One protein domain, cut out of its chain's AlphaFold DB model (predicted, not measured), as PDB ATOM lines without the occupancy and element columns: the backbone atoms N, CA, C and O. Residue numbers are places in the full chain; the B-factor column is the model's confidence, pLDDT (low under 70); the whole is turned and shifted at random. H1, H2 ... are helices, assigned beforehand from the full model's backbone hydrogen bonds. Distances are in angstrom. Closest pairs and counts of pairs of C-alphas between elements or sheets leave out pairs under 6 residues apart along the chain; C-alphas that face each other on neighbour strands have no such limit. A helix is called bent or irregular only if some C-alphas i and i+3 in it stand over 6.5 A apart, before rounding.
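Overview. This is residues 33 to 112 of the 150 residues of the protein "DSBA domain-containing protein" of Roseicella frigidaeris (UniProt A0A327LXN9). A long helix, H4, is bent into an L, and a cluster of three shorter helices packs on its first arm: H1 lies in the middle of the whole, with H2 and H3 packed on it and on each other. The arm H4a crosses the later part of H1, and the arm H4b leads away from the cluster; residues 102 to 112, of which 102 to 110 belong to H4, stick out as a free tail. The printed part has 80 residues with four named helices, in the order H1, H2, H3, H4, and no named strand; the class is all helix. The whole is compact, with a radius of gyration of the C-alphas of 12.7 A, and spans 37 by 28 by 20 A.

Along the chain. H4, residues 83 to 110, was assigned as one helix by its hydrogen bonds but is bent: C-alphas 92 and 95 are 7.9 A apart. Its arm H4a, residues 83 to 92, begins at C-alpha 83 (-35.940, -7.779, -5.169) and is 14.0 A long; its arm H4b, residues 95 to 110, is 22.8 A long and ends at C-alpha 110 (-9.917, 7.696, -23.060). H1, residues 35 to 48, begins at C-alpha 35 (-17.851, 0.249, -3.431) and is 21.0 A long. H2 holds residues 53 to 63 over 15.7 A, and H3 residues 69 to 78 over 14.3 A.

Arrangement. The arms H4a and H4b are about perpendicular, at 77 degrees. H4a touches H1 with residues 42 to 47 of H1 alone, about perpendicular at 82 degrees; the closest C-alphas, of Ala 46 and Leu 86, are 6.0 A apart. H4b is close to H1 but not clearly touching it, with the closest C-alphas, of Lys 42 and Leu 97, 7.3 A apart. H1 and H2 form a helical hairpin: they touch at a shallow tilt of 31 degrees, opposite ways, with the closest C-alphas, of Ala 47 and Phe 53, at 5.2 A. H1 and H3 touch at a shallow tilt of 23 degrees, the same way, closest at the C-alphas of Thr 36 and Glu 69, 6.7 A apart. H2 and H3 touch at a steep tilt of 54 degrees, opposite ways, closest at the C-alphas of Val 56 and Ala 76, 5.3 A apart. H3 and H4a only just touch, with 3 pairs of C-alphas within 8 A, and only at the corner by their link; their closest C-alphas, of Glu 77 and Leu 83, are 6.5 A apart. H2 is apart from both arms of H4, and H3 is apart from H4b. In H3 and H4a every O i to N i+4 pair is within hydrogen-bond range; the counts are 9 of 10 in H1, 6 of 7 in H2 and 9 of 12 in H4b.

Size, cuts and confidence. The two C-alphas farthest apart, of Ala 84 and Ala 112, are 38.5 A apart. Without the free residues 102 to 112, the body of 69 residues spans 27 by 26 by 18 A. The printed part has no cut, and the links H1 to H2, H2 to H3 and H3 to H4 are tight. The mean pLDDT of the printed part is 73.0; it is under 70 at residues 33 to 41, 63 to 68, 102 and 104 to 112.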
ATOM      1  N   TRP A  33     -15.586   5.939  -7.634       50.66
ATOM      2  CA  TRP A  33     -16.590   5.924  -6.564       50.66
ATOM      3  C   TRP A  33     -16.381   4.800  -5.528       50.66
ATOM      4  O   TRP A  33     -15.864   3.734  -5.864       50.66
ATOM      5  N   PRO A  34     -16.803   5.001  -4.259       55.03
ATOM      6  CA  PRO A  34     -16.749   3.971  -3.216       55.03
ATOM      7  C   PRO A  34     -17.579   2.731  -3.592       55.03
ATOM      8  O   PRO A  34     -18.572   2.842  -4.308       55.03
ATOM      9  N   ARG A  35     -17.221   1.544  -3.063       56.00
ATOM     10  CA  ARG A  35     -17.851   0.249  -3.431       56.00
ATOM     11  C   ARG A  35     -19.381   0.238  -3.331       56.00
ATOM     12  O   ARG A  35     -20.042  -0.469  -4.084       56.00
ATOM     13  N   THR A  36     -19.947   1.030  -2.424       59.50
ATOM     14  CA  THR A  36     -21.397   1.196  -2.260       59.50
ATOM     15  C   THR A  36     -22.070   1.776  -3.506       59.50
ATOM     16  O   THR A  36     -23.160   1.339  -3.870       59.50
ATOM     17  N   MET A  37     -21.408   2.691  -4.217       57.44
ATOM     18  CA  MET A  37     -21.913   3.246  -5.475       57.44
ATOM     19  C   MET A  37     -21.816   2.255  -6.626       57.44
ATOM     20  O   MET A  37     -22.685   2.254  -7.492       57.44
ATOM     21  N   THR A  38     -20.814   1.375  -6.631       64.12
ATOM     22  CA  THR A  38     -20.730   0.298  -7.625       64.12
ATOM     23  C   THR A  38     -21.909  -0.664  -7.486       64.12
ATOM     24  O   THR A  38     -22.473  -1.087  -8.491       64.12
ATOM     25  N   THR A  39     -22.333  -0.967  -6.256       66.06
ATOM     26  CA  THR A  39     -23.539  -1.771  -6.012       66.06
ATOM     27  C   THR A  39     -24.807  -1.018  -6.433       66.06
ATOM     28  O   THR A  39     -25.641  -1.596  -7.125       66.06
ATOM     29  N   ALA A  40     -24.922   0.282  -6.130       64.12
ATOM     30  CA  ALA A  40     -26.030   1.131  -6.600       64.12
ATOM     31  C   ALA A  40     -26.160   1.133  -8.133       64.12
ATOM     32  O   ALA A  40     -27.251   0.974  -8.684       64.12
ATOM     33  N   ALA A  41     -25.020   1.256  -8.815       64.25
ATOM     34  CA  ALA A  41     -24.917   1.281 -10.267       64.25
ATOM     35  C   ALA A  41     -25.273  -0.060 -10.925       64.25
ATOM     36  O   ALA A  41     -25.531  -0.078 -12.122       64.25
ATOM     37  N   LYS A  42     -25.325  -1.171 -10.174       72.75
ATOM     38  CA  LYS A  42     -25.842  -2.462 -10.662       72.75
ATOM     39  C   LYS A  42     -27.355  -2.596 -10.472       72.75
ATOM     40  O   LYS A  42     -28.022  -3.192 -11.313       72.75
ATOM     41  N   VAL A  43     -27.905  -2.007  -9.409       73.00
ATOM     42  CA  VAL A  43     -29.339  -2.090  -9.082       73.00
ATOM     43  C   VAL A  43     -30.198  -1.324 -10.090       73.00
ATOM     44  O   VAL A  43     -31.219  -1.847 -10.530       73.00
ATOM     45  N   ALA A  44     -29.791  -0.119 -10.505       72.62
ATOM     46  CA  ALA A  44     -30.597   0.667 -11.446       72.62
ATOM     47  C   ALA A  44     -30.732  -0.004 -12.836       72.62
ATOM     48  O   ALA A  44     -31.862  -0.172 -13.295       72.62
ATOM     49  N   PRO A  45     -29.654  -0.482 -13.494       73.81
ATOM     50  CA  PRO A  45     -29.769  -1.235 -14.745       73.81
ATOM     51  C   PRO A  45     -30.511  -2.561 -14.582       73.81
ATOM     52  O   PRO A  45     -31.256  -2.944 -15.479       73.81
ATOM     53  N   ALA A  46     -30.369  -3.240 -13.439       76.19
ATOM     54  CA  ALA A  46     -31.131  -4.458 -13.181       76.19
ATOM     55  C   ALA A  46     -32.642  -4.180 -13.081       76.19
ATOM     56  O   ALA A  46     -33.454  -4.919 -13.635       76.19
ATOM     57  N   ALA A  47     -33.033  -3.051 -12.483       77.50
ATOM     58  CA  ALA A  47     -34.423  -2.598 -12.480       77.50
ATOM     59  C   ALA A  47     -34.939  -2.212 -13.881       77.50
ATOM     60  O   ALA A  47     -36.149  -2.253 -14.123       77.50
ATOM     61  N   ASN A  48     -34.053  -1.889 -14.833       80.44
ATOM     62  CA  ASN A  48     -34.438  -1.646 -16.225       80.44
ATOM     63  C   ASN A  48     -34.981  -2.907 -16.908       80.44
ATOM     64  O   ASN A  48     -35.899  -2.806 -17.717       80.44
ATOM     65  N   TRP A  49     -34.495  -4.099 -16.548       79.88
ATOM     66  CA  TRP A  49     -35.038  -5.359 -17.078       79.88
ATOM     67  C   TRP A  49     -36.487  -5.612 -16.650       79.88
ATOM     68  O   TRP A  49     -37.217  -6.339 -17.321       79.88
ATOM     69  N   GLN A  50     -36.926  -4.955 -15.577       77.19
ATOM     70  CA  GLN A  50     -38.308  -4.969 -15.103       77.19
ATOM     71  C   GLN A  50     -39.117  -3.756 -15.605       77.19
ATOM     72  O   GLN A  50     -40.268  -3.582 -15.212       77.19
ATOM     73  N   GLY A  51     -38.528  -2.890 -16.444       80.94
ATOM     74  CA  GLY A  51     -39.149  -1.651 -16.928       80.94
ATOM     75  C   GLY A  51     -39.246  -0.541 -15.875       80.94
ATOM     76  O   GLY A  51     -39.987   0.421 -16.063       80.94
ATOM     77  N   ARG A  52     -38.517  -0.657 -14.757       78.44
ATOM     78  CA  ARG A  52     -38.600   0.247 -13.594       78.44
ATOM     79  C   ARG A  52     -37.322   1.050 -13.361       78.44
ATOM     80  O   ARG A  52     -37.015   1.415 -12.233       78.44
ATOM     81  N   PHE A  53     -36.595   1.366 -14.432       77.44
ATOM     82  CA  PHE A  53     -35.365   2.152 -14.341       77.44
ATOM     83  C   PHE A  53     -35.598   3.540 -13.739       77.44
ATOM     84  O   PHE A  53     -35.002   3.854 -12.717       77.44
ATOM     85  N   ALA A  54     -36.489   4.344 -14.330       77.94
ATOM     86  CA  ALA A  54     -36.754   5.717 -13.895       77.94
ATOM     87  C   ALA A  54     -37.133   5.834 -12.402       77.94
ATOM     88  O   ALA A  54     -36.435   6.543 -11.681       77.94
ATOM     89  N   PRO A  55     -38.138   5.099 -11.875       79.62
ATOM     90  CA  PRO A  55     -38.522   5.245 -10.470       79.62
ATOM     91  C   PRO A  55     -37.430   4.780  -9.496       79.62
ATOM     92  O   PRO A  55     -37.285   5.352  -8.419       79.62
ATOM     93  N   VAL A  56     -36.639   3.763  -9.861       79.38
ATOM     94  CA  VAL A  56     -35.514   3.301  -9.033       79.38
ATOM     95  C   VAL A  56     -34.358   4.295  -9.085       79.38
ATOM     96  O   VAL A  56     -33.771   4.607  -8.053       79.38
ATOM     97  N   HIS A  57     -34.042   4.820 -10.267       78.12
ATOM     98  CA  HIS A  57     -33.016   5.835 -10.464       78.12
ATOM     99  C   HIS A  57     -33.324   7.104  -9.660       78.12
ATOM    100  O   HIS A  57     -32.466   7.574  -8.913       78.12
ATOM    101  N   ASP A  58     -34.557   7.603  -9.738       78.94
ATOM    102  CA  ASP A  58     -34.984   8.808  -9.025       78.94
ATOM    103  C   ASP A  58     -34.943   8.595  -7.505       78.94
ATOM    104  O   ASP A  58     -34.372   9.411  -6.779       78.94
ATOM    105  N   ALA A  59     -35.413   7.441  -7.017       78.94
ATOM    106  CA  ALA A  59     -35.349   7.094  -5.596       78.94
ATOM    107  C   ALA A  59     -33.908   6.966  -5.058       78.94
ATOM    108  O   ALA A  59     -33.658   7.219  -3.873       78.94
ATOM    109  N   LEU A  60     -32.953   6.559  -5.901       74.75
ATOM    110  CA  LEU A  60     -31.532   6.512  -5.548       74.75
ATOM    111  C   LEU A  60     -30.909   7.915  -5.555       74.75
ATOM    112  O   LEU A  60     -30.128   8.233  -4.655       74.75
ATOM    113  N   PHE A  61     -31.282   8.766  -6.515       74.06
ATOM    114  CA  PHE A  61     -30.819  10.155  -6.597       74.06
ATOM    115  C   PHE A  61     -31.319  11.012  -5.429       74.06
ATOM    116  O   PHE A  61     -30.527  11.748  -4.838       74.06
ATOM    117  N   GLU A  62     -32.585  10.867  -5.034       74.00
ATOM    118  CA  GLU A  62     -33.171  11.588  -3.894       74.00
ATOM    119  C   GLU A  62     -32.459  11.291  -2.564       74.00
ATOM    120  O   GLU A  62     -32.395  12.146  -1.681       74.00
ATOM    121  N   ARG A  63     -31.905  10.082  -2.396       67.56
ATOM    122  CA  ARG A  63     -31.278   9.658  -1.131       67.56
ATOM    123  C   ARG A  63     -29.804  10.055  -0.985       67.56
ATOM    124  O   ARG A  63     -29.280   9.996   0.129       67.56
ATOM    125  N   GLY A  64     -29.145  10.498  -2.058       60.19
ATOM    126  CA  GLY A  64     -27.783  11.043  -2.013       60.19
ATOM    127  C   GLY A  64     -26.693  10.063  -1.538       60.19
ATOM    128  O   GLY A  64     -26.894   8.857  -1.445       60.19
ATOM    129  N   ARG A  65     -25.488  10.577  -1.233       54.53
ATOM    130  CA  ARG A  65     -24.230   9.807  -1.037       54.53
ATOM    131  C   ARG A  65     -24.218   8.731   0.071       54.53
ATOM    132  O   ARG A  65     -23.232   8.006   0.167       54.53
ATOM    133  N   SER A  66     -25.257   8.600   0.900       56.34
ATOM    134  CA  SER A  66     -25.312   7.640   2.022       56.34
ATOM    135  C   SER A  66     -26.179   6.415   1.702       56.34
ATOM    136  O   SER A  66     -27.089   6.030   2.445       56.34
ATOM    137  N   LEU A  67     -25.902   5.792   0.562       64.31
ATOM    138  CA  LEU A  67     -26.559   4.564   0.137       64.31
ATOM    139  C   LEU A  67     -25.775   3.350   0.650       64.31
ATOM    140  O   LEU A  67     -24.872   2.838  -0.004       64.31
ATOM    141  N   GLY A  68     -26.113   2.890   1.855       67.44
ATOM    142  CA  GLY A  68     -25.772   1.530   2.279       67.44
ATOM    143  C   GLY A  68     -26.614   0.507   1.510       67.44
ATOM    144  O   GLY A  68     -27.742   0.810   1.125       67.44
ATOM    145  N   GLU A  69     -26.101  -0.707   1.309       70.44
ATOM    146  CA  GLU A  69     -26.762  -1.747   0.500       70.44
ATOM    147  C   GLU A  69     -28.213  -2.023   0.918       70.44
ATOM    148  O   GLU A  69     -29.117  -2.013   0.082       70.44
ATOM    149  N   ALA A  70     -28.460  -2.140   2.223       73.69
ATOM    150  CA  ALA A  70     -29.803  -2.327   2.764       73.69
ATOM    151  C   ALA A  70     -30.755  -1.165   2.415       73.69
ATOM    152  O   ALA A  70     -31.917  -1.383   2.076       73.69
ATOM    153  N   LYS A  71     -30.262   0.081   2.441       77.25
ATOM    154  CA  LYS A  71     -31.067   1.270   2.115       77.25
ATOM    155  C   LYS A  71     -31.375   1.359   0.620       77.25
ATOM    156  O   LYS A  71     -32.441   1.851   0.261       77.25
ATOM    157  N   MET A  72     -30.472   0.878  -0.235       74.75
ATOM    158  CA  MET A  72     -30.704   0.793  -1.681       74.75
ATOM    159  C   MET A  72     -31.784  -0.223  -2.020       74.75
ATOM    160  O   MET A  72     -32.701   0.106  -2.766       74.75
ATOM    161  N   ARG A  73     -31.712  -1.424  -1.432       78.06
ATOM    162  CA  ARG A  73     -32.730  -2.466  -1.625       78.06
ATOM    163  C   ARG A  73     -34.106  -1.979  -1.164       78.06
ATOM    164  O   ARG A  73     -35.055  -2.048  -1.934       78.06
ATOM    165  N   ALA A  74     -34.186  -1.349   0.010       81.06
ATOM    166  CA  ALA A  74     -35.434  -0.755   0.498       81.06
ATOM    167  C   ALA A  74     -35.968   0.379  -0.406       81.06
ATOM    168  O   ALA A  74     -37.177   0.550  -0.549       81.06
ATOM    169  N   ALA A  75     -35.086   1.180  -1.018       79.38
ATOM    170  CA  ALA A  75     -35.492   2.219  -1.967       79.38
ATOM    171  C   ALA A  75     -36.015   1.623  -3.282       79.38
ATOM    172  O   ALA A  75     -37.035   2.085  -3.788       79.38
ATOM    173  N   ALA A  76     -35.356   0.582  -3.797       78.94
ATOM    174  CA  ALA A  76     -35.780  -0.128  -4.997       78.94
ATOM    175  C   ALA A  76     -37.137  -0.824  -4.792       78.94
ATOM    176  O   ALA A  76     -38.027  -0.689  -5.628       78.94
ATOM    177  N   GLU A  77     -37.331  -1.482  -3.648       82.56
ATOM    178  CA  GLU A  77     -38.605  -2.105  -3.272       82.56
ATOM    179  C   GLU A  77     -39.730  -1.067  -3.159       82.56
ATOM    180  O   GLU A  77     -40.804  -1.241  -3.731       82.56
ATOM    181  N   LYS A  78     -39.465   0.081  -2.516       81.62
ATOM    182  CA  LYS A  78     -40.431   1.190  -2.433       81.62
ATOM    183  C   LYS A  78     -40.772   1.785  -3.808       81.62
ATOM    184  O   LYS A  78     -41.894   2.241  -4.011       81.62
ATOM    185  N   ALA A  79     -39.828   1.767  -4.748       79.19
ATOM    186  CA  ALA A  79     -40.038   2.145  -6.147       79.19
ATOM    187  C   ALA A  79     -40.765   1.055  -6.973       79.19
ATOM    188  O   ALA A  79     -41.046   1.241  -8.163       79.19
ATOM    189  N   GLY A  80     -41.103  -0.077  -6.346       79.38
ATOM    190  CA  GLY A  80     -41.849  -1.183  -6.940       79.38
ATOM    191  C   GLY A  80     -40.987  -2.180  -7.712       79.38
ATOM    192  O   GLY A  80     -41.534  -2.921  -8.527       79.38
ATOM    193  N   ALA A  81     -39.666  -2.180  -7.517       81.00
ATOM    194  CA  ALA A  81     -38.801  -3.228  -8.046       81.00
ATOM    195  C   ALA A  81     -38.965  -4.517  -7.231       81.00
ATOM    196  O   ALA A  81     -38.996  -4.485  -6.002       81.00
ATOM    197  N   ASP A  82     -39.031  -5.650  -7.923       85.75
ATOM    198  CA  ASP A  82     -39.036  -6.964  -7.288       85.75
ATOM    199  C   ASP A  82     -37.591  -7.361  -6.961       85.75
ATOM    200  O   ASP A  82     -36.775  -7.562  -7.868       85.75
ATOM    201  N   LEU A  83     -37.276  -7.444  -5.664       81.75
ATOM    202  CA  LEU A  83     -35.940  -7.779  -5.169       81.75
ATOM    203  C   LEU A  83     -35.529  -9.216  -5.505       81.75
ATOM    204  O   LEU A  83     -34.364  -9.444  -5.821       81.75
ATOM    205  N   ALA A  84     -36.462 -10.170  -5.490       84.50
ATOM    206  CA  ALA A  84     -36.160 -11.565  -5.799       84.50
ATOM    207  C   ALA A  84     -35.823 -11.724  -7.284       84.50
ATOM    208  O   ALA A  84     -34.845 -12.381  -7.652       84.50
ATOM    209  N   ARG A  85     -36.593 -11.048  -8.144       82.31
ATOM    210  CA  ARG A  85     -36.297 -10.990  -9.577       82.31
ATOM    211  C   ARG A  85     -34.997 -10.241  -9.857       82.31
ATOM    212  O   ARG A  85     -34.214 -10.690 -10.683       82.31
ATOM    213  N   LEU A  86     -34.726  -9.157  -9.128       81.62
ATOM    214  CA  LEU A  86     -33.479  -8.398  -9.241       81.62
ATOM    215  C   LEU A  86     -32.255  -9.256  -8.883       81.62
ATOM    216  O   LEU A  86     -31.277  -9.240  -9.624       81.62
ATOM    217  N   ASP A  87     -32.302 -10.021  -7.790       82.38
ATOM    218  CA  ASP A  87     -31.203 -10.910  -7.389       82.38
ATOM    219  C   ASP A  87     -31.009 -12.066  -8.389       82.38
ATOM    220  O   ASP A  87     -29.871 -12.444  -8.696       82.38
ATOM    221  N   SER A  88     -32.103 -12.589  -8.953       84.12
ATOM    222  CA  SER A  88     -32.057 -13.594 -10.022       84.12
ATOM    223  C   SER A  88     -31.432 -13.034 -11.302       84.12
ATOM    224  O   SER A  88     -30.505 -13.635 -11.848       84.12
ATOM    225  N   ASP A  89     -31.862 -11.850 -11.739       82.12
ATOM    226  CA  ASP A  89     -31.330 -11.195 -12.929       82.12
ATOM    227  C   ASP A  89     -29.853 -10.795 -12.743       82.12
ATOM    228  O   ASP A  89     -29.038 -10.965 -13.651       82.12
ATOM    229  N   LEU A  90     -29.473 -10.320 -11.550       81.19
ATOM    230  CA  LEU A  90     -28.079 -10.030 -11.202       81.19
ATOM    231  C   LEU A  90     -27.217 -11.295 -11.169       81.19
ATOM    232  O   LEU A  90     -26.052 -11.234 -11.553       81.19
ATOM    233  N   SER A  91     -27.764 -12.438 -10.758       81.88
ATOM    234  CA  SER A  91     -27.038 -13.713 -10.800       81.88
ATOM    235  C   SER A  91     -26.893 -14.238 -12.229       81.88
ATOM    236  O   SER A  91     -25.831 -14.731 -12.597       81.88
ATOM    237  N   ALA A  92     -27.932 -14.096 -13.054       82.25
ATOM    238  CA  ALA A  92     -27.938 -14.591 -14.426       82.25
ATOM    239  C   ALA A  92     -27.109 -13.721 -15.387       82.25
ATOM    240  O   ALA A  92     -26.488 -14.242 -16.309       82.25
ATOM    241  N   ARG A  93     -27.118 -12.395 -15.195       78.25
ATOM    242  CA  ARG A  93     -26.581 -11.406 -16.153       78.25
ATOM    243  C   ARG A  93     -25.613 -10.401 -15.526       78.25
ATOM    244  O   ARG A  93     -25.189  -9.445 -16.176       78.25
ATOM    245  N   GLY A  94     -25.243 -10.590 -14.261       76.50
ATOM    246  CA  GLY A  94     -24.354  -9.676 -13.540       76.50
ATOM    247  C   GLY A  94     -22.956  -9.566 -14.144       76.50
ATOM    248  O   GLY A  94     -22.343  -8.504 -14.036       76.50
ATOM    249  N   ALA A  95     -22.465 -10.619 -14.804       75.75
ATOM    250  CA  ALA A  95     -21.175 -10.610 -15.492       75.75
ATOM    251  C   ALA A  95     -21.186  -9.673 -16.711       75.75
ATOM    252  O   ALA A  95     -20.310  -8.816 -16.824       75.75
ATOM    253  N   ASP A  96     -22.217  -9.755 -17.555       75.50
ATOM    254  CA  ASP A  96     -22.389  -8.874 -18.720       75.50
ATOM    255  C   ASP A  96     -22.598  -7.420 -18.295       75.50
ATOM    256  O   ASP A  96     -22.046  -6.485 -18.886       75.50
ATOM    257  N   LEU A  97     -23.357  -7.221 -17.213       75.31
ATOM    258  CA  LEU A  97     -23.545  -5.905 -16.617       75.31
ATOM    259  C   LEU A  97     -22.222  -5.345 -16.082       75.31
ATOM    260  O   LEU A  97     -21.923  -4.172 -16.284       75.31
ATOM    261  N   GLN A  98     -21.405  -6.173 -15.430       73.62
ATOM    262  CA  GLN A  98     -20.097  -5.764 -14.927       73.62
ATOM    263  C   GLN A  98     -19.108  -5.471 -16.058       73.62
ATOM    264  O   GLN A  98     -18.358  -4.502 -15.951       73.62
ATOM    265  N   ALA A  99     -19.138  -6.238 -17.148       74.62
ATOM    266  CA  ALA A  99     -18.354  -5.951 -18.344       74.62
ATOM    267  C   ALA A  99     -18.756  -4.595 -18.943       74.62
ATOM    268  O   ALA A  99     -17.898  -3.743 -19.165       74.62
ATOM    269  N   SER A 100     -20.061  -4.352 -19.096       71.88
ATOM    270  CA  SER A 100     -20.606  -3.090 -19.617       71.88
ATOM    271  C   SER A 100     -20.251  -1.892 -18.726       71.88
ATOM    272  O   SER A 100     -19.786  -0.861 -19.211       71.88
ATOM    273  N   LEU A 101     -20.392  -2.038 -17.404       72.44
ATOM    274  CA  LEU A 101     -20.002  -1.015 -16.427       72.44
ATOM    275  C   LEU A 101     -18.484  -0.804 -16.360       72.44
ATOM    276  O   LEU A 101     -18.056   0.284 -15.989       72.44
ATOM    277  N   GLY A 102     -17.682  -1.815 -16.708       68.94
ATOM    278  CA  GLY A 102     -16.224  -1.735 -16.796       68.94
ATOM    279  C   GLY A 102     -15.722  -0.997 -18.041       68.94
ATOM    280  O   GLY A 102     -14.651  -0.398 -17.996       68.94
ATOM    281  N   GLN A 103     -16.506  -0.957 -19.123       70.25
ATOM    282  CA  GLN A 103     -16.175  -0.160 -20.314       70.25
ATOM    283  C   GLN A 103     -16.347   1.346 -20.071       70.25
ATOM    284  O   GLN A 103     -15.539   2.140 -20.548       70.25
ATOM    285  N   ALA A 104     -17.350   1.755 -19.287       69.06
ATOM    286  CA  ALA A 104     -17.623   3.165 -18.991       69.06
ATOM    287  C   ALA A 104     -16.416   3.944 -18.419       69.06
ATOM    288  O   ALA A 104     -16.123   5.033 -18.915       69.06
ATOM    289  N   PRO A 105     -15.667   3.444 -17.417       63.25
ATOM    290  CA  PRO A 105     -14.476   4.134 -16.941       63.25
ATOM    291  C   PRO A 105     -13.319   4.113 -17.939       63.25
ATOM    292  O   PRO A 105     -12.565   5.080 -17.982       63.25
ATOM    293  N   MET A 106     -13.191   3.074 -18.773       63.91
ATOM    294  CA  MET A 106     -12.201   3.066 -19.856       63.91
ATOM    295  C   MET A 106     -12.506   4.153 -20.891       63.91
ATOM    296  O   MET A 106     -11.601   4.864 -21.319       63.91
ATOM    297  N   GLN A 107     -13.780   4.329 -21.241       62.62
ATOM    298  CA  GLN A 107     -14.243   5.395 -22.129       62.62
ATOM    299  C   GLN A 107     -14.040   6.775 -21.497       62.62
ATOM    300  O   GLN A 107     -13.525   7.677 -22.150       62.62
ATOM    301  N   ALA A 108     -14.371   6.936 -20.213       61.94
ATOM    302  CA  ALA A 108     -14.132   8.183 -19.489       61.94
ATOM    303  C   ALA A 108     -12.636   8.536 -19.436       61.94
ATOM    304  O   ALA A 108     -12.274   9.691 -19.646       61.94
ATOM    305  N   HIS A 109     -11.766   7.544 -19.225       63.19
ATOM    306  CA  HIS A 109     -10.318   7.732 -19.227       63.19
ATOM    307  C   HIS A 109      -9.775   8.059 -20.624       63.19
ATOM    308  O   HIS A 109      -8.945   8.954 -20.759       63.19
ATOM    309  N   ALA A 110     -10.267   7.388 -21.670       62.53
ATOM    310  CA  ALA A 110      -9.917   7.696 -23.060       62.53
ATOM    311  C   ALA A 110     -10.321   9.126 -23.455       62.53
ATOM    312  O   ALA A 110      -9.642   9.768 -24.249       62.53
ATOM    313  N   LEU A 111     -11.401   9.632 -22.858       64.88
ATOM    314  CA  LEU A 111     -11.864  11.005 -23.016       64.88
ATOM    315  C   LEU A 111     -11.224  11.970 -22.001       64.88
ATOM    316  O   LEU A 111     -11.583  13.132 -21.983       64.88
ATOM    317  N   ALA A 112     -10.286  11.541 -21.148       63.62
ATOM    318  CA  ALA A 112      -9.684  12.374 -20.096       63.62
ATOM    319  C   ALA A 112     -10.706  13.065 -19.155       63.62
ATOM    320  O   ALA A 112     -10.445  14.132 -18.595       63.62
TER     321      ALA A 112